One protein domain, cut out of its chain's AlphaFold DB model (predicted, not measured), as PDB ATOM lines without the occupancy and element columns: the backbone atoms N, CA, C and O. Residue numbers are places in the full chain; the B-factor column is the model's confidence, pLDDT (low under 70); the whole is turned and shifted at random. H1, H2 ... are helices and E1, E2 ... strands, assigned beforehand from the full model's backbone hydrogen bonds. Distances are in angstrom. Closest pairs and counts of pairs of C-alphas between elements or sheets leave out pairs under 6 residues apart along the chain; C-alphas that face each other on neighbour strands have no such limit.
ATOM      1  N   SER A   2     154.225 132.872 213.955       42.38
ATOM      2  CA  SER A   2     153.227 133.878 213.552       42.38
ATOM      3  C   SER A   2     153.659 134.564 212.254       42.38
ATOM      4  O   SER A   2     154.831 134.908 212.132       42.38
ATOM      5  N   CYS A   3     152.727 134.782 211.316       47.16
ATOM      6  CA  CYS A   3     152.961 135.547 210.083       47.16
ATOM      7  C   CYS A   3     153.632 136.890 210.422       47.16
ATOM      8  O   CYS A   3     153.017 137.744 211.067       47.16
ATOM      9  N   SER A   4     154.896 137.071 210.038       48.34
ATOM     10  CA  SER A   4     155.597 138.340 210.197       48.34
ATOM     11  C   SER A   4     155.349 139.216 208.969       48.34
ATOM     12  O   SER A   4     155.919 139.003 207.909       48.34
ATOM     13  N   LEU A   5     154.439 140.173 209.174       49.22
ATOM     14  CA  LEU A   5     154.332 141.521 208.598       49.22
ATOM     15  C   LEU A   5     154.626 141.718 207.095       49.22
ATOM     16  O   LEU A   5     155.737 141.576 206.608       49.22
ATOM     17  N   ILE A   6     153.567 142.180 206.425       56.81
ATOM     18  CA  ILE A   6     153.472 142.758 205.080       56.81
ATOM     19  C   ILE A   6     154.741 143.482 204.601       56.81
ATOM     20  O   ILE A   6     155.306 144.290 205.340       56.81
ATOM     21  N   ALA A   7     155.102 143.258 203.333       60.56
ATOM     22  CA  ALA A   7     156.209 143.923 202.655       60.56
ATOM     23  C   ALA A   7     156.157 145.457 202.802       60.56
ATOM     24  O   ALA A   7     155.104 146.086 202.667       60.56
ATOM     25  N   GLU A   8     157.309 146.060 203.103       74.25
ATOM     26  CA  GLU A   8     157.444 147.516 203.257       74.25
ATOM     27  C   GLU A   8     157.365 148.250 201.912       74.25
ATOM     28  O   GLU A   8     156.795 149.339 201.841       74.25
ATOM     29  N   MET A   9     157.933 147.629 200.872       83.62
ATOM     30  CA  MET A   9     157.981 148.103 199.489       83.62
ATOM     31  C   MET A   9     157.390 147.030 198.578       83.62
ATOM     32  O   MET A   9     157.604 145.837 198.803       83.62
ATOM     33  N   GLU A  10     156.657 147.449 197.556       90.25
ATOM     34  CA  GLU A  10     156.047 146.560 196.571       90.25
ATOM     35  C   GLU A  10     156.035 147.227 195.188       90.25
ATOM     36  O   GLU A  10     155.997 148.456 195.069       90.25
ATOM     37  N   MET A  11     156.029 146.418 194.133       94.06
ATOM     38  CA  MET A  11     155.810 146.895 192.768       94.06
ATOM     39  C   MET A  11     154.365 146.617 192.361       94.06
ATOM     40  O   MET A  11     153.879 145.497 192.506       94.06
ATOM     41  N   ARG A  12     153.665 147.625 191.835       95.56
ATOM     42  CA  ARG A  12     152.274 147.500 191.366       95.56
ATOM     43  C   ARG A  12     152.153 147.823 189.884       95.56
ATOM     44  O   ARG A  12     152.893 148.660 189.372       95.56
ATOM     45  N   GLY A  13     151.193 147.199 189.202       96.12
ATOM     46  CA  GLY A  13     150.882 147.510 187.806       96.12
ATOM     47  C   GLY A  13     150.453 148.971 187.642       96.12
ATOM     48  O   GLY A  13     149.550 149.440 188.338       96.12
ATOM     49  N   SER A  14     151.081 149.712 186.730       94.88
ATOM     50  CA  SER A  14     150.694 151.099 186.423       94.88
ATOM     51  C   SER A  14     149.489 151.179 185.477       94.88
ATOM     52  O   SER A  14     148.761 152.179 185.458       94.88
ATOM     53  N   GLU A  15     149.245 150.094 184.749       95.38
ATOM     54  CA  GLU A  15     148.164 149.879 183.794       95.38
ATOM     55  C   GLU A  15     147.692 148.417 183.832       95.38
ATOM     56  O   GLU A  15     148.284 147.586 184.524       95.38
ATOM     57  N   ASP A  16     146.608 148.114 183.115       96.00
ATOM     58  CA  ASP A  16     146.188 146.730 182.895       96.00
ATOM     59  C   ASP A  16     147.176 146.053 181.935       96.00
ATOM     60  O   ASP A  16     147.491 146.590 180.871       96.00
ATOM     61  N   VAL A  17     147.645 144.865 182.302       93.44
ATOM     62  CA  VAL A  17     148.577 144.060 181.511       93.44
ATOM     63  C   VAL A  17     147.952 142.695 181.253       93.44
ATOM     64  O   VAL A  17     147.538 141.995 182.181       93.44
ATOM     65  N   GLU A  18     147.904 142.301 179.984       92.19
ATOM     66  CA  GLU A  18     147.433 140.974 179.596       92.19
ATOM     67  C   GLU A  18     148.500 139.902 179.850       92.19
ATOM     68  O   GLU A  18     149.679 140.196 180.035       92.19
ATOM     69  N   MET A  19     148.084 138.638 179.902       91.75
ATOM     70  CA  MET A  19     149.003 137.513 180.086       91.75
ATOM     71  C   MET A  19     150.024 137.437 178.941       91.75
ATOM     72  O   MET A  19     149.673 137.635 177.782       91.75
ATOM     73  N   GLY A  20     151.276 137.108 179.256       90.88
ATOM     74  CA  GLY A  20     152.330 136.958 178.261       90.88
ATOM     75  C   GLY A  20     152.791 138.290 177.672       90.88
ATOM     76  O   GLY A  20     153.063 138.355 176.477       90.88
ATOM     77  N   GLN A  21     152.897 139.349 178.476       90.69
ATOM     78  CA  GLN A  21     153.440 140.650 178.068       90.69
ATOM     79  C   GLN A  21     154.618 141.056 178.958       90.69
ATOM     80  O   GLN A  21     154.602 140.833 180.168       90.69
ATOM     81  N   ASP A  22     155.659 141.645 178.362       92.25
ATOM     82  CA  ASP A  22     156.784 142.191 179.129       92.25
ATOM     83  C   ASP A  22     156.306 143.427 179.903       92.25
ATOM     84  O   ASP A  22     155.719 144.345 179.323       92.25
ATOM     85  N   ILE A  23     156.541 143.436 181.218       93.69
ATOM     86  CA  ILE A  23     156.128 144.522 182.122       93.69
ATOM     87  C   ILE A  23     157.283 145.453 182.491       93.69
ATOM     88  O   ILE A  23     157.053 146.546 183.012       93.69
ATOM     89  N   THR A  24     158.518 145.048 182.195       93.06
ATOM     90  CA  THR A  24     159.718 145.870 182.361       93.06
ATOM     91  C   THR A  24     160.543 145.893 181.073       93.06
ATOM     92  O   THR A  24     160.532 144.914 180.321       93.06
ATOM     93  N   PRO A  25     161.319 146.963 180.824       91.44
ATOM     94  CA  PRO A  25     162.466 146.870 179.929       91.44
ATOM     95  C   PRO A  25     163.541 145.924 180.508       91.44
ATOM     96  O   PRO A  25     163.471 145.553 181.685       91.44
ATOM     97  N   PRO A  26     164.554 145.538 179.710       90.62
ATOM     98  CA  PRO A  26     165.730 144.826 180.197       90.62
ATOM     99  C   PRO A  26     166.522 145.679 181.188       90.62
ATOM    100  O   PRO A  26     167.178 146.644 180.791       90.62
ATOM    101  N   PHE A  27     166.495 145.306 182.464       90.19
ATOM    102  CA  PHE A  27     167.267 145.982 183.499       90.19
ATOM    103  C   PHE A  27     168.693 145.429 183.561       90.19
ATOM    104  O   PHE A  27     168.859 144.210 183.671       90.19
ATOM    105  N   PRO A  28     169.730 146.283 183.499       90.19
ATOM    106  CA  PRO A  28     171.089 145.865 183.802       90.19
ATOM    107  C   PRO A  28     171.254 145.628 185.315       90.19
ATOM    108  O   PRO A  28     170.566 146.259 186.122       90.19
ATOM    109  N   PRO A  29     172.175 144.747 185.726       92.44
ATOM    110  CA  PRO A  29     172.435 144.500 187.135       92.44
ATOM    111  C   PRO A  29     173.171 145.682 187.780       92.44
ATOM    112  O   PRO A  29     174.002 146.352 187.162       92.44
ATOM    113  N   ASP A 207     168.363 146.792 190.515       89.38
ATOM    114  CA  ASP A 207     167.864 147.985 191.184       89.38
ATOM    115  C   ASP A 207     166.463 147.763 191.798       89.38
ATOM    116  O   ASP A 207     165.802 146.759 191.503       89.38
ATOM    117  N   PRO A 208     165.996 148.680 192.668       88.88
ATOM    118  CA  PRO A 208     164.657 148.654 193.253       88.88
ATOM    119  C   PRO A 208     163.494 148.323 192.309       88.88
ATOM    120  O   PRO A 208     162.549 147.665 192.736       88.88
ATOM    121  N   SER A 209     163.558 148.707 191.032       88.94
ATOM    122  CA  SER A 209     162.510 148.421 190.041       88.94
ATOM    123  C   SER A 209     162.300 146.920 189.823       88.94
ATOM    124  O   SER A 209     161.208 146.509 189.438       88.94
ATOM    125  N   PHE A 210     163.330 146.103 190.066       94.19
ATOM    126  CA  PHE A 210     163.236 144.642 190.074       94.19
ATOM    127  C   PHE A 210     163.223 144.079 191.497       94.19
ATOM    128  O   PHE A 210     162.366 143.266 191.829       94.19
ATOM    129  N   SER A 211     164.140 144.521 192.361       93.81
ATOM    130  CA  SER A 211     164.327 143.932 193.693       93.81
ATOM    131  C   SER A 211     163.190 144.219 194.686       93.81
ATOM    132  O   SER A 211     163.175 143.634 195.765       93.81
ATOM    133  N   TRP A 212     162.229 145.091 194.354       92.81
ATOM    134  CA  TRP A 212     160.997 145.285 195.136       92.81
ATOM    135  C   TRP A 212     159.797 144.467 194.623       92.81
ATOM    136  O   TRP A 212     158.688 144.608 195.142       92.81
ATOM    137  N   ILE A 213     159.980 143.620 193.605       95.88
ATOM    138  CA  ILE A 213     158.941 142.686 193.150       95.88
ATOM    139  C   ILE A 213     158.878 141.521 194.136       95.88
ATOM    140  O   ILE A 213     159.736 140.651 194.117       95.88
ATOM    141  N   ASN A 214     157.859 141.499 194.990       95.25
ATOM    142  CA  ASN A 214     157.772 140.540 196.090       95.25
ATOM    143  C   ASN A 214     157.455 139.106 195.647       95.25
ATOM    144  O   ASN A 214     157.013 138.818 194.531       95.25
ATOM    145  N   HIS A 215     157.616 138.187 196.596       96.06
ATOM    146  CA  HIS A 215     157.247 136.794 196.427       96.06
ATOM    147  C   HIS A 215     155.742 136.534 196.588       96.06
ATOM    148  O   HIS A 215     155.102 137.009 197.527       96.06
ATOM    149  N   SER A 216     155.211 135.627 195.770       96.50
ATOM    150  CA  SER A 216     153.972 134.893 196.042       96.50
ATOM    151  C   SER A 216     154.160 133.422 195.667       96.50
ATOM    152  O   SER A 216     154.851 133.120 194.699       96.50
ATOM    153  N   CYS A 217     153.513 132.489 196.378       95.81
ATOM    154  CA  CYS A 217     153.446 131.086 195.935       95.81
ATOM    155  C   CYS A 217     152.395 130.872 194.824       95.81
ATOM    156  O   CYS A 217     152.274 129.769 194.294       95.81
ATOM    157  N   SER A 218     151.614 131.907 194.497       95.44
ATOM    158  CA  SER A 218     150.715 131.974 193.339       95.44
ATOM    159  C   SER A 218     151.018 133.261 192.558       95.44
ATOM    160  O   SER A 218     150.199 134.185 192.557       95.44
ATOM    161  N   PRO A 219     152.227 133.391 191.981       97.50
ATOM    162  CA  PRO A 219     152.658 134.621 191.327       97.50
ATOM    163  C   PRO A 219     151.832 134.940 190.079       97.50
ATOM    164  O   PRO A 219     151.163 134.070 189.505       97.50
ATOM    165  N   ASN A 220     151.891 136.205 189.666       97.50
ATOM    166  CA  ASN A 220     151.295 136.714 188.429       97.50
ATOM    167  C   ASN A 220     152.345 137.154 187.393       97.50
ATOM    168  O   ASN A 220     151.979 137.432 186.248       97.50
ATOM    169  N   ALA A 221     153.634 137.123 187.742       97.56
ATOM    170  CA  ALA A 221     154.746 137.363 186.833       97.56
ATOM    171  C   ALA A 221     155.869 136.314 186.977       97.56
ATOM    172  O   ALA A 221     156.009 135.647 188.004       97.56
ATOM    173  N   SER A 222     156.686 136.203 185.935       95.81
ATOM    174  CA  SER A 222     157.970 135.495 185.908       95.81
ATOM    175  C   SER A 222     159.036 136.400 185.294       95.81
ATOM    176  O   SER A 222     158.728 137.463 184.753       95.81
ATOM    177  N   TYR A 223     160.302 136.000 185.357       94.44
ATOM    178  CA  TYR A 223     161.387 136.749 184.733       94.44
ATOM    179  C   TYR A 223     162.335 135.835 183.961       94.44
ATOM    180  O   TYR A 223     162.320 134.615 184.119       94.44
ATOM    181  N   ARG A 224     163.141 136.448 183.092       92.25
ATOM    182  CA  ARG A 224     164.186 135.788 182.303       92.25
ATOM    183  C   ARG A 224     165.439 136.644 182.241       92.25
ATOM    184  O   ARG A 224     165.348 137.870 182.364       92.25
ATOM    185  N   PHE A 225     166.563 136.006 181.941       91.81
ATOM    186  CA  PHE A 225     167.830 136.687 181.715       91.81
ATOM    187  C   PHE A 225     168.194 136.756 180.232       91.81
ATOM    188  O   PHE A 225     167.923 135.842 179.457       91.81
ATOM    189  N   PHE A 226     168.859 137.843 179.852       88.75
ATOM    190  CA  PHE A 226     169.599 137.973 178.606       88.75
ATOM    191  C   PHE A 226     171.089 138.058 178.941       88.75
ATOM    192  O   PHE A 226     171.545 139.060 179.492       88.75
ATOM    193  N   LEU A 227     171.841 137.007 178.600       87.88
ATOM    194  CA  LEU A 227     173.307 136.980 178.734       87.88
ATOM    195  C   LEU A 227     174.003 137.784 177.619       87.88
ATOM    196  O   LEU A 227     175.142 138.214 177.753       87.88
ATOM    197  N   SER A 228     173.308 137.984 176.498       78.81
ATOM    198  CA  SER A 228     173.748 138.776 175.344       78.81
ATOM    199  C   SER A 228     172.893 140.035 175.176       78.81
ATOM    200  O   SER A 228     171.968 140.285 175.948       78.81
ATOM    201  N   SER A 229     173.199 140.853 174.162       77.69
ATOM    202  CA  SER A 229     172.401 142.051 173.872       77.69
ATOM    203  C   SER A 229     170.932 141.669 173.621       77.69
ATOM    204  O   SER A 229     170.679 140.791 172.794       77.69
ATOM    205  N   PRO A 230     169.965 142.292 174.320       78.50
ATOM    206  CA  PRO A 230     168.562 141.935 174.181       78.50
ATOM    207  C   PRO A 230     168.038 142.332 172.790       78.50
ATOM    208  O   PRO A 230     168.521 143.309 172.209       78.50
ATOM    209  N   PRO A 231     167.018 141.630 172.264       77.12
ATOM    210  CA  PRO A 231     166.386 141.983 170.998       77.12
ATOM    211  C   PRO A 231     165.855 143.429 171.003       77.12
ATOM    212  O   PRO A 231     165.347 143.878 172.039       77.12
ATOM    213  N   PRO A 232     165.868 144.145 169.859       73.75
ATOM    214  CA  PRO A 232     165.406 145.535 169.781       73.75
ATOM    215  C   PRO A 232     163.976 145.751 170.295       73.75
ATOM    216  O   PRO A 232     163.702 146.751 170.952       73.75
ATOM    217  N   CYS A 233     163.072 144.795 170.055       70.44
ATOM    218  CA  CYS A 233     161.691 144.865 170.537       70.44
ATOM    219  C   CYS A 233     161.594 144.837 172.072       70.44
ATOM    220  O   CYS A 233     160.753 145.526 172.640       70.44
ATOM    221  N   CYS A 234     162.473 144.086 172.744       69.81
ATOM    222  CA  CYS A 234     162.546 144.045 174.204       69.81
ATOM    223  C   CYS A 234     163.155 145.345 174.743       69.81
ATOM    224  O   CYS A 234     162.677 145.882 175.733       69.81
ATOM    225  N   ALA A 235     164.184 145.880 174.076       66.75
ATOM    226  CA  ALA A 235     164.843 147.123 174.482       66.75
ATOM    227  C   ALA A 235     163.910 148.350 174.446       66.75
ATOM    228  O   ALA A 235     164.130 149.310 175.177       66.75
ATOM    229  N   GLN A 236     162.860 148.310 173.621       68.50
ATOM    230  CA  GLN A 236     161.852 149.370 173.502       68.50
ATOM    231  C   GLN A 236     160.638 149.171 174.429       68.50
ATOM    232  O   GLN A 236     159.710 149.984 174.405       68.50
ATOM    233  N   ALA A 237     160.613 148.100 175.233       76.38
ATOM    234  CA  ALA A 237     159.509 147.833 176.147       76.38
ATOM    235  C   ALA A 237     159.390 148.946 177.202       76.38
ATOM    236  O   ALA A 237     160.376 149.438 177.748       76.38
ATOM    237  N   ARG A 238     158.153 149.358 177.490       85.12
ATOM    238  CA  ARG A 238     157.867 150.398 178.487       85.12
ATOM    239  C   ARG A 238     157.862 149.787 179.885       85.12
ATOM    240  O   ARG A 238     157.450 148.645 180.055       85.12
ATOM    241  N   LEU A 239     158.259 150.570 180.885       91.00
ATOM    242  CA  LEU A 239     158.089 150.198 182.287       91.00
ATOM    243  C   LEU A 239     156.604 150.310 182.672       91.00
ATOM    244  O   LEU A 239     156.051 151.410 182.687       91.00
ATOM    245  N   ARG A 240     155.964 149.173 182.967       94.69
ATOM    246  CA  ARG A 240     154.525 149.058 183.288       94.69
ATOM    247  C   ARG A 240     154.248 148.786 184.767       94.69
ATOM    248  O   ARG A 240     153.134 148.435 185.152       94.69
ATOM    249  N   ILE A 241     155.272 148.932 185.599       94.62
ATOM    250  CA  ILE A 241     155.188 148.779 187.047       94.62
ATOM    251  C   ILE A 241     155.693 150.044 187.723       94.62
ATOM    252  O   ILE A 241     156.566 150.735 187.199       94.62
ATOM    253  N   VAL A 242     155.127 150.353 188.881       92.06
ATOM    254  CA  VAL A 242     155.497 151.512 189.691       92.06
ATOM    255  C   VAL A 242     155.721 151.085 191.137       92.06
ATOM    256  O   VAL A 242     155.016 150.192 191.619       92.06
ATOM    257  N   PRO A 243     156.684 151.708 191.836       90.44
ATOM    258  CA  PRO A 243     156.873 151.461 193.253       90.44
ATOM    259  C   PRO A 243     155.659 151.953 194.042       90.44
ATOM    260  O   PRO A 243     155.089 153.009 193.759       90.44
ATOM    261  N   CYS A 244     155.286 151.187 195.056       84.69
ATOM    262  CA  CYS A 244     154.277 151.530 196.039       84.69
ATOM    263  C   CYS A 244     154.837 151.199 197.427       84.69
ATOM    264  O   CYS A 244     155.526 150.197 197.616       84.69
ATOM    265  N   ALA A 245     154.575 152.066 198.400       75.88
ATOM    266  CA  ALA A 245     154.967 151.860 199.786       75.88
ATOM    267  C   ALA A 245     153.753 152.034 200.682       75.88
ATOM    268  O   ALA A 245     152.771 152.697 200.339       75.88
ATOM    269  N   ARG A 246     153.845 151.463 201.879       68.81
ATOM    270  CA  ARG A 246     152.858 151.715 202.927       68.81
ATOM    271  C   ARG A 246     152.852 153.191 203.332       68.81
ATOM    272  O   ARG A 246     153.891 153.854 203.326       68.81
ATOM    273  N   HIS A 247     151.676 153.678 203.736       58.09
ATOM    274  CA  HIS A 247     151.488 155.036 204.253       58.09
ATOM    275  C   HIS A 247     152.581 155.402 205.274       58.09
ATOM    276  O   HIS A 247     152.731 154.723 206.290       58.09
ATOM    277  N   GLY A 248     153.332 156.474 204.995       58.12
ATOM    278  CA  GLY A 248     154.421 156.972 205.846       58.12
ATOM    279  C   GLY A 248     155.847 156.594 205.417       58.12
ATOM    280  O   GLY A 248     156.788 157.102 206.021       58.12
ATOM    281  N   LEU A 249     156.033 155.762 204.379       63.25
ATOM    282  CA  LEU A 249     157.349 155.430 203.792       63.25
ATOM    283  C   LEU A 249     157.628 156.116 202.435       63.25
ATOM    284  O   LEU A 249     158.606 155.789 201.768       63.25
ATOM    285  N   GLU A 250     156.813 157.090 202.027       62.53
ATOM    286  CA  GLU A 250     156.927 157.787 200.728       62.53
ATOM    287  C   GLU A 250     158.312 158.431 200.517       62.53
ATOM    288  O   GLU A 250     158.905 158.311 199.446       62.53
ATOM    289  N   THR A 251     158.905 158.993 201.575       58.88
ATOM    290  CA  THR A 251     160.265 159.564 201.555       58.88
ATOM    291  C   THR A 251     161.365 158.524 201.310       58.88
ATOM    292  O   THR A 251     162.431 158.863 200.793       58.88
ATOM    293  N   GLN A 252     161.131 157.248 201.638       60.88
ATOM    294  CA  GLN A 252     162.073 156.160 201.353       60.88
ATOM    295  C   GLN A 252     162.004 155.705 199.889       60.88
ATOM    296  O   GLN A 252     163.032 155.301 199.344       60.88
ATOM    297  N   ILE A 253     160.838 155.822 199.233       59.41
ATOM    298  CA  ILE A 253     160.735 155.637 197.778       59.41
ATOM    299  C   ILE A 253     161.550 156.720 197.080       59.41
ATOM    300  O   ILE A 253     162.403 156.396 196.262       59.41
ATOM    301  N   GLU A 254     161.330 157.990 197.427       58.84
ATOM    302  CA  GLU A 254     162.044 159.113 196.809       58.84
ATOM    303  C   GLU A 254     163.562 158.996 197.003       58.84
ATOM    304  O   GLU A 254     164.317 159.167 196.050       58.84
ATOM    305  N   SER A 255     164.027 158.608 198.197       58.62
ATOM    306  CA  SER A 255     165.452 158.372 198.463       58.62
ATOM    307  C   SER A 255     166.026 157.188 197.670       58.62
ATOM    308  O   SER A 255     167.132 157.295 197.129       58.62
ATOM    309  N   GLY A 256     165.286 156.078 197.556       59.62
ATOM    310  CA  GLY A 256     165.686 154.923 196.751       59.62
ATOM    311  C   GLY A 256     165.760 155.258 195.260       59.62
ATOM    312  O   GLY A 256     166.785 155.019 194.630       59.62
ATOM    313  N   VAL A 257     164.716 155.888 194.720       59.69
ATOM    314  CA  VAL A 257     164.623 156.299 193.310       59.69
ATOM    315  C   VAL A 257     165.693 157.345 192.960       59.69
ATOM    316  O   VAL A 257     166.362 157.200 191.938       59.69
ATOM    317  N   CYS A 258     165.944 158.334 193.828       54.41
ATOM    318  CA  CYS A 258     167.012 159.324 193.633       54.41
ATOM    319  C   CYS A 258     168.415 158.691 193.643       54.41
ATOM    320  O   CYS A 258     169.255 159.044 192.810       54.41
ATOM    321  N   SER A 259     168.660 157.711 194.524       55.62
ATOM    322  CA  SER A 259     169.940 156.986 194.587       55.62
ATOM    323  C   SER A 259     170.237 156.217 193.291       55.62
ATOM    324  O   SER A 259     171.396 156.092 192.897       55.62
ATOM    325  N   ILE A 260     169.204 155.724 192.596       59.69
ATOM    326  CA  ILE A 260     169.340 155.025 191.307       59.69
ATOM    327  C   ILE A 260     169.719 155.998 190.195       59.69
ATOM    328  O   ILE A 260     170.605 155.688 189.403       59.69
ATOM    329  N   SER A 261     169.099 157.182 190.139       56.94
ATOM    330  CA  SER A 261     169.452 158.192 189.132       56.94
ATOM    331  C   SER A 261     170.938 158.576 189.193       56.94
ATOM    332  O   SER A 261     171.563 158.734 188.146       56.94
ATOM    333  N   GLU A 262     171.538 158.605 190.387       55.09
ATOM    334  CA  GLU A 262     172.982 158.819 190.571       55.09
ATOM    335  C   GLU A 262     173.835 157.602 190.162       55.09
ATOM    336  O   GLU A 262     174.916 157.767 189.599       55.09
ATOM    337  N   LEU A 263     173.344 156.377 190.384       56.66
ATOM    338  CA  LEU A 263     173.992 155.129 189.944       56.66
ATOM    339  C   LEU A 263     173.884 154.887 188.425       56.66
ATOM    340  O   LEU A 263     174.689 154.138 187.865       56.66
ATOM    341  N   SER A 264     172.895 155.503 187.770       50.56
ATOM    342  CA  SER A 264     172.534 155.307 186.357       50.56
ATOM    343  C   SER A 264     173.294 156.194 185.358       50.56
ATOM    344  O   SER A 264     173.188 155.974 184.154       50.56
ATOM    345  N   TYR A 265     174.094 157.166 185.816       42.88
ATOM    346  CA  TYR A 265     174.684 158.212 184.958       42.88
ATOM    347  C   TYR A 265     175.945 157.792 184.169       42.88
ATOM    348  O   TYR A 265     176.877 158.578 183.997       42.88
ATOM    349  N   GLY A 266     175.998 156.557 183.662       47.56
ATOM    350  CA  GLY A 266     177.122 156.095 182.848       47.56
ATOM    351  C   GLY A 266     176.715 155.136 181.734       47.56
ATOM    352  O   GLY A 266     176.250 154.032 182.011       47.56
ATOM    353  N   GLU A 267     177.029 155.509 180.486       43.38
ATOM    354  CA  GLU A 267     176.946 154.678 179.262       43.38
ATOM    355  C   GLU A 267     177.622 153.290 179.404       43.38
ATOM    356  O   GLU A 267     177.392 152.386 178.603       43.38
ATOM    357  N   MET A 268     178.441 153.077 180.444       44.12
ATOM    358  CA  MET A 268     179.111 151.803 180.730       44.12
ATOM    359  C   MET A 268     178.214 150.712 181.345       44.12
ATOM    360  O   MET A 268     178.521 149.532 181.169       44.12
ATOM    361  N   ARG A 269     177.107 151.044 182.033       53.22
ATOM    362  CA  ARG A 269     176.223 150.025 182.650       53.22
ATOM    363  C   ARG A 269     175.294 149.335 181.655       53.22
ATOM    364  O   ARG A 269     174.912 148.192 181.875       53.22
ATOM    365  N   GLU A 270     174.968 149.979 180.536       55.16
ATOM    366  CA  GLU A 270     174.052 149.406 179.539       55.16
ATOM    367  C   GLU A 270     174.607 148.143 178.858       55.16
ATOM    368  O   GLU A 270     173.849 147.399 178.230       55.16
ATOM    369  N   ASN A 271     175.907 147.871 178.995       56.12
ATOM    370  CA  ASN A 271     176.609 146.830 178.247       56.12
ATOM    371  C   ASN A 271     177.173 145.682 179.096       56.12
ATOM    372  O   ASN A 271     177.789 144.787 178.515       56.12
ATOM    373  N   ASN A 272     176.968 145.687 180.419       75.38
ATOM    374  CA  ASN A 272     177.603 144.730 181.329       75.38
ATOM    375  C   ASN A 272     176.604 143.905 182.124       75.38
ATOM    376  O   ASN A 272     175.626 144.433 182.649       75.38
ATOM    377  N   GLY A 273     176.931 142.625 182.275       87.06
ATOM    378  CA  GLY A 273     176.185 141.684 183.088       87.06
ATOM    379  C   GLY A 273     174.904 141.160 182.430       87.06
ATOM    380  O   GLY A 273     174.440 141.682 181.412       87.06
ATOM    381  N   PRO A 274     174.332 140.095 183.011       92.00
ATOM    382  CA  PRO A 274     173.064 139.528 182.575       92.00
ATOM    383  C   PRO A 274     171.932 140.527 182.821       92.00
ATOM    384  O   PRO A 274     171.795 141.042 183.926       92.00
ATOM    385  N   LYS A 275     171.115 140.813 181.803       91.75
ATOM    386  CA  LYS A 275     169.958 141.715 181.940       91.75
ATOM    387  C   LYS A 275     168.706 140.934 182.300       91.75
ATOM    388  O   LYS A 275     168.494 139.868 181.728       91.75
ATOM    389  N   VAL A 276     167.840 141.479 183.151       93.19
ATOM    390  CA  VAL A 276     166.577 140.826 183.537       93.19
ATOM    391  C   VAL A 276     165.366 141.511 182.909       93.19
ATOM    392  O   VAL A 276     165.293 142.736 182.847       93.19
ATOM    393  N   VAL A 277     164.406 140.715 182.437       93.56
ATOM    394  CA  VAL A 277     163.084 141.187 181.992       93.56
ATOM    395  C   VAL A 277     162.005 140.433 182.741       93.56
ATOM    396  O   VAL A 277     162.052 139.203 182.814       93.56
ATOM    397  N   VAL A 278     161.012 141.165 183.240       95.56
ATOM    398  CA  VAL A 278     159.837 140.609 183.910       95.56
ATOM    399  C   VAL A 278     158.666 140.564 182.932       95.56
ATOM    400  O   VAL A 278     158.446 141.498 182.157       95.56
ATOM    401  N   ARG A 279     157.904 139.472 182.972       94.19
ATOM    402  CA  ARG A 279     156.791 139.180 182.070       94.19
ATOM    403  C   ARG A 279     155.589 138.658 182.852       94.19
ATOM    404  O   ARG A 279     155.746 137.906 183.811       94.19
ATOM    405  N   SER A 280     154.388 139.056 182.452       95.31
ATOM    406  CA  SER A 280     153.144 138.582 183.060       95.31
ATOM    407  C   SER A 280     152.857 137.120 182.682       95.31
ATOM    408  O   SER A 280     152.915 136.741 181.514       95.31
ATOM    409  N   ILE A 281     152.486 136.299 183.666       95.50
ATOM    410  CA  ILE A 281     151.991 134.918 183.469       95.50
ATOM    411  C   ILE A 281     150.499 134.778 183.791       95.50
ATOM    412  O   ILE A 281     149.889 133.748 183.522       95.50
ATOM    413  N   LYS A 282     149.906 135.829 184.360       94.19
ATOM    414  CA  LYS A 282     148.468 136.016 184.567       94.19
ATOM    415  C   LYS A 282     148.120 137.444 184.137       94.19
ATOM    416  O   LYS A 282     149.010 138.282 184.011       94.19
ATOM    417  N   ARG A 283     146.838 137.741 183.924       94.50
ATOM    418  CA  ARG A 283     146.388 139.130 183.743       94.50
ATOM    419  C   ARG A 283     146.657 139.918 185.030       94.50
ATOM    420  O   ARG A 283     146.321 139.424 186.103       94.50
ATOM    421  N   ILE A 284     147.224 141.117 184.908       96.38
ATOM    422  CA  ILE A 284     147.539 142.015 186.027       96.38
ATOM    423  C   ILE A 284     146.690 143.271 185.860       96.38
ATOM    424  O   ILE A 284     146.750 143.927 184.819       96.38
ATOM    425  N   LYS A 285     145.877 143.613 186.858       97.25
ATOM    426  CA  LYS A 285     145.087 144.853 186.828       97.25
ATOM    427  C   LYS A 285     145.930 146.049 187.254       97.25
ATOM    428  O   LYS A 285     146.834 145.927 188.082       97.25
ATOM    429  N   LYS A 286     145.564 147.242 186.788       97.06
ATOM    430  CA  LYS A 286     146.122 148.490 187.309       97.06
ATOM    431  C   LYS A 286     145.992 148.544 188.837       97.06
ATOM    432  O   LYS A 286     144.901 148.399 189.389       97.06
ATOM    433  N   GLY A 287     147.108 148.798 189.511       95.44
ATOM    434  CA  GLY A 287     147.219 148.849 190.966       95.44
ATOM    435  C   GLY A 287     147.333 147.483 191.648       95.44
ATOM    436  O   GLY A 287     147.485 147.453 192.866       95.44
ATOM    437  N   GLU A 288     147.277 146.366 190.920       95.81
ATOM    438  CA  GLU A 288     147.551 145.031 191.466       95.81
ATOM    439  C   GLU A 288     149.048 144.873 191.761       95.81
ATOM    440  O   GLU A 288     149.886 145.363 191.002       95.81
ATOM    441  N   GLU A 289     149.388 144.215 192.872       96.00
ATOM    442  CA  GLU A 289     150.777 143.886 193.201       96.00
ATOM    443  C   GLU A 289     151.333 142.879 192.190       96.00
ATOM    444  O   GLU A 289     150.703 141.866 191.874       96.00
ATOM    445  N   VAL A 290     152.529 143.160 191.689       97.62
ATOM    446  CA  VAL A 290     153.285 142.261 190.824       97.62
ATOM    447  C   VAL A 290     154.157 141.382 191.703       97.62
ATOM    448  O   VAL A 290     154.930 141.884 192.518       97.62
ATOM    449  N   THR A 291     154.040 140.068 191.527       98.00
ATOM    450  CA  THR A 291     154.760 139.080 192.336       98.00
ATOM    451  C   THR A 291     155.378 137.981 191.481       98.00
ATOM    452  O   THR A 291     154.809 137.578 190.461       98.00
ATOM    453  N   VAL A 292     156.523 137.465 191.931       97.62
ATOM    454  CA  VAL A 292     157.263 136.353 191.307       97.62
ATOM    455  C   VAL A 292     157.465 135.200 192.302       97.62
ATOM    456  O   VAL A 292     157.187 135.323 193.496       97.62
ATOM    457  N   ALA A 293     157.925 134.041 191.827       96.56
ATOM    458  CA  ALA A 293     158.331 132.938 192.698       96.56
ATOM    459  C   ALA A 293     159.807 133.090 193.105       96.56
ATOM    460  O   ALA A 293     160.643 133.397 192.267       96.56
ATOM    461  N   TYR A 294     160.113 132.869 194.385       95.38
ATOM    462  CA  TYR A 294     161.477 132.885 194.947       95.38
ATOM    463  C   TYR A 294     161.963 131.479 195.345       95.38
ATOM    464  O   TYR A 294     163.094 131.330 195.790       95.38
ATOM    465  N   THR A 295     161.073 130.493 195.243       94.69
ATOM    466  CA  THR A 295     161.196 129.092 195.675       94.69
ATOM    467  C   THR A 295     160.410 128.238 194.678       94.69
ATOM    468  O   THR A 295     159.555 128.769 193.954       94.69
ATOM    469  N   ASP A 296     160.662 126.930 194.648       93.44
ATOM    470  CA  ASP A 296     159.895 125.994 193.831       93.44
ATOM    471  C   ASP A 296     158.428 125.905 194.299       93.44
ATOM    472  O   ASP A 296     158.101 125.659 195.464       93.44
ATOM    473  N   LEU A 297     157.501 126.105 193.362       95.81
ATOM    474  CA  LEU A 297     156.063 126.078 193.620       95.81
ATOM    475  C   LEU A 297     155.481 124.661 193.742       95.81
ATOM    476  O   LEU A 297     154.332 124.538 194.199       95.81
ATOM    477  N   LEU A 298     156.245 123.634 193.352       95.50
ATOM    478  CA  LEU A 298     155.931 122.210 193.519       95.50
ATOM    479  C   LEU A 298     156.361 121.662 194.887       95.50
ATOM    480  O   LEU A 298     156.011 120.535 195.231       95.50
ATOM    481  N   HIS A 299     157.034 122.465 195.715       92.62
ATOM    482  CA  HIS A 299     157.272 122.110 197.110       92.62
ATOM    483  C   HIS A 299     156.019 122.286 197.985       92.62
ATOM    484  O   HIS A 299     155.218 123.206 197.757       92.62
ATOM    485  N   PRO A 300     155.861 121.457 199.037       90.81
ATOM    486  CA  PRO A 300     154.892 121.657 200.110       90.81
ATOM    487  C   PRO A 300     154.951 123.046 200.742       90.81
ATOM    488  O   PRO A 300     155.994 123.698 200.769       90.81
ATOM    489  N   LYS A 301     153.834 123.479 201.339       90.50
ATOM    490  CA  LYS A 301     153.737 124.785 202.013       90.50
ATOM    491  C   LYS A 301     154.853 124.993 203.044       90.50
ATOM    492  O   LYS A 301     155.448 126.068 203.061       90.50
ATOM    493  N   GLU A 302     155.104 124.001 203.892       88.00
ATOM    494  CA  GLU A 302     156.089 124.105 204.974       88.00
ATOM    495  C   GLU A 302     157.511 124.232 204.429       88.00
ATOM    496  O   GLU A 302     158.242 125.121 204.853       88.00
ATOM    497  N   MET A 303     157.858 123.440 203.412       90.94
ATOM    498  CA  MET A 303     159.156 123.506 202.739       90.94
ATOM    499  C   MET A 303     159.369 124.853 202.039       90.94
ATOM    500  O   MET A 303     160.406 125.480 202.238       90.94
ATOM    501  N   ARG A 304     158.358 125.367 201.319       94.31
ATOM    502  CA  ARG A 304     158.415 126.720 200.738       94.31
ATOM    503  C   ARG A 304     158.631 127.782 201.815       94.31
ATOM    504  O   ARG A 304     159.454 128.671 201.649       94.31
ATOM    505  N   GLN A 305     157.895 127.717 202.927       92.56
ATOM    506  CA  GLN A 305     158.053 128.686 204.019       92.56
ATOM    507  C   GLN A 305     159.419 128.572 204.707       92.56
ATOM    508  O   GLN A 305     159.981 129.604 205.064       92.56
ATOM    509  N   LEU A 306     159.957 127.362 204.860       91.12
ATOM    510  CA  LEU A 306     161.282 127.121 205.427       91.12
ATOM    511  C   LEU A 306     162.391 127.674 204.526       91.12
ATOM    512  O   LEU A 306     163.280 128.365 205.020       91.12
ATOM    513  N   GLU A 307     162.326 127.422 203.218       91.94
ATOM    514  CA  GLU A 307     163.283 127.955 202.240       91.94
ATOM    515  C   GLU A 307     163.251 129.490 202.225       91.94
ATOM    516  O   GLU A 307     164.287 130.147 202.350       91.94
ATOM    517  N   LEU A 308     162.048 130.074 202.169       92.00
ATOM    518  CA  LEU A 308     161.864 131.525 202.190       92.00
ATOM    519  C   LEU A 308     162.341 132.160 203.496       92.00
ATOM    520  O   LEU A 308     162.937 133.236 203.474       92.00
ATOM    521  N   TRP A 309     162.109 131.498 204.627       88.19
ATOM    522  CA  TRP A 309     162.618 131.944 205.916       88.19
ATOM    523  C   TRP A 309     164.147 131.909 205.949       88.19
ATOM    524  O   TRP A 309     164.773 132.894 206.332       88.19
ATOM    525  N   SER A 310     164.737 130.805 205.489       84.00
ATOM    526  CA  SER A 310     166.183 130.571 205.538       84.00
ATOM    527  C   SER A 310     166.960 131.530 204.636       84.00
ATOM    528  O   SER A 310     168.014 132.025 205.038       84.00
ATOM    529  N   LYS A 311     166.439 131.814 203.432       83.38
ATOM    530  CA  LYS A 311     167.099 132.666 202.427       83.38
ATOM    531  C   LYS A 311     166.690 134.139 202.536       83.38
ATOM    532  O   LYS A 311     167.547 135.014 202.503       83.38
ATOM    533  N   TYR A 312     165.402 134.429 202.726       85.19
ATOM    534  CA  TYR A 312     164.844 135.786 202.600       85.19
ATOM    535  C   TYR A 312     164.225 136.353 203.889       85.19
ATOM    536  O   TYR A 312     163.773 137.500 203.889       85.19
ATOM    537  N   TRP A 313     164.220 135.602 204.996       82.81
ATOM    538  CA  TRP A 313     163.846 136.101 206.330       82.81
ATOM    539  C   TRP A 313     162.400 136.573 206.469       82.81
ATOM    540  O   TRP A 313     162.088 137.491 207.238       82.81
ATOM    541  N   PHE A 314     161.494 135.924 205.745       87.00
ATOM    542  CA  PHE A 314     160.064 136.149 205.893       87.00
ATOM    543  C   PHE A 314     159.280 134.846 205.781       87.00
ATOM    544  O   PHE A 314     159.725 133.865 205.189       87.00
ATOM    545  N   ILE A 315     158.077 134.854 206.348       89.69
ATOM    546  CA  ILE A 315     157.120 133.760 206.213       89.69
ATOM    547  C   ILE A 315     156.072 134.200 205.199       89.69
ATOM    548  O   ILE A 315     155.367 135.184 205.411       89.69
ATOM    549  N   CYS A 316     155.953 133.468 204.090       92.62
ATOM    550  CA  CYS A 316     154.975 133.796 203.060       92.62
ATOM    551  C   CYS A 316     153.539 133.646 203.580       92.62
ATOM    552  O   CYS A 316     153.156 132.584 204.083       92.62
ATOM    553  N   CYS A 317     152.735 134.693 203.388       91.06
ATOM    554  CA  CYS A 317     151.316 134.747 203.748       91.06
ATOM    555  C   CYS A 317     150.420 135.020 202.522       91.06
ATOM    556  O   CYS A 317     149.335 135.578 202.657       91.06
ATOM    557  N   CYS A 318     150.867 134.637 201.317       92.56
ATOM    558  CA  CYS A 318     150.056 134.720 200.097       92.56
ATOM    559  C   CYS A 318     148.819 133.804 200.173       92.56
ATOM    560  O   CYS A 318     148.749 132.921 201.027       92.56
ATOM    561  N   ARG A 319     147.888 133.928 199.214       89.44
ATOM    562  CA  ARG A 319     146.633 133.150 199.165       89.44
ATOM    563  C   ARG A 319     146.814 131.637 199.362       89.44
ATOM    564  O   ARG A 319     146.003 131.027 200.054       89.44
ATOM    565  N   ARG A 320     147.857 131.027 198.780       90.19
ATOM    566  CA  ARG A 320     148.143 129.586 198.955       90.19
ATOM    567  C   ARG A 320     148.594 129.244 200.375       90.19
ATOM    568  O   ARG A 320     148.218 128.208 200.907       90.19
ATOM    569  N   CYS A 321     149.364 130.124 201.012       90.44
ATOM    570  CA  CYS A 321     149.897 129.902 202.356       90.44
ATOM    571  C   CYS A 321     148.921 130.314 203.470       90.44
ATOM    572  O   CYS A 321     148.942 129.708 204.541       90.44
ATOM    573  N   SER A 322     148.067 131.314 203.234       87.88
ATOM    574  CA  SER A 322     147.119 131.854 204.218       87.88
ATOM    575  C   SER A 322     145.771 131.129 204.253       87.88
ATOM    576  O   SER A 322     144.961 131.406 205.135       87.88
ATOM    577  N   SER A 323     145.494 130.248 203.288       81.62
ATOM    578  CA  SER A 323     144.232 129.508 203.223       81.62
ATOM    579  C   SER A 323     144.039 128.622 204.460       81.62
ATOM    580  O   SER A 323     144.964 127.927 204.881       81.62
ATOM    581  N   SER A 324     142.830 128.635 205.036       76.00
ATOM    582  CA  SER A 324     142.476 127.817 206.209       76.00
ATOM    583  C   SER A 324     142.460 126.318 205.902       76.00
ATOM    584  O   SER A 324     142.703 125.503 206.784       76.00
ATOM    585  N   HIS A 325     142.192 125.965 204.645       80.00
ATOM    586  CA  HIS A 325     142.316 124.614 204.109       80.00
ATOM    587  C   HIS A 325     143.391 124.606 203.027       80.00
ATOM    588  O   HIS A 325     143.494 125.569 202.261       80.00
TER     589      HIS A 325
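This is residues 2 to 29 and 207 to 325 of the 675 residues of the protein "protein SET DOMAIN GROUP 41-like" of Juglans regia (UniProt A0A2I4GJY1). Two separate two-stranded ribbons, E2 with E4 and E1 with E3, are set among long loops, with H3 packed on E3 by its residues 250 to 257 and the small H1 near the middle. H4 and H5 lie toward one end of the long axis, and the loop round Glu 267 makes the other. The printed part has 147 residues, in the order E1 H1 E2 H2 E3 H3 E4 H4 H5; both sheets are antiparallel. The class is mixed, helices and strands, with under half of the residues in named elements. The whole is compact, with a radius of gyration of the C-alphas of 16.2 A, and spans 50 by 34 by 30 A.

E2, residues 221 to 226, and E4, residues 275 to 280, are antiparallel at 153 degrees; N 222 and O 279 are 2.9 A apart, within hydrogen-bond range. E1, residues 9 to 13, and E3, residues 241 to 245, are antiparallel at 144 degrees, with N 12 and O 242 at 2.9 A. E1 and E2 are apart, and so are E3 and E4. The closest C-alphas of E3 and H3, residues 250 to 263, are those of Ala 245 and Ile 253, 7.2 A apart. H1, residues 208 to 211, is close to H3 but not clearly touching, Pro 208 to Gly 256 being the closest C-alphas at 7.3 A. H4, residues 301 to 312, and H5, residues 319 to 322, are likewise close but not clearly touching, with C-alphas 301 and 321 closest at 6.4 A. H2, residues 232 to 235, touches no helix. Residues 214 to 215 pair with 291 to 292, parallel. In H3 and H4 every O i to N i+4 pair is within hydrogen-bond range; H1, H2 and H5 are too short for one.

E2 measures 17.0 A and E4 17.1 A from first to last C-alpha, H3 20.4 A and H4 15.6 A. E1 begins at C-alpha 9 (157.981, 148.103, 199.489), and H5 ends at C-alpha 322 (147.119, 131.854, 204.218).

The C-alphas of Glu 267 and His 325, the two farthest apart, are 52.2 A from each other. Residues 30 to 206 are not printed, and C-alphas 29 and 207 are 7.0 A apart across the cut. The links H3 to E4 and E4 to H4 are long. The model's pLDDT is under 70 at residues 2 to 7, 234 to 236 and 246 to 271.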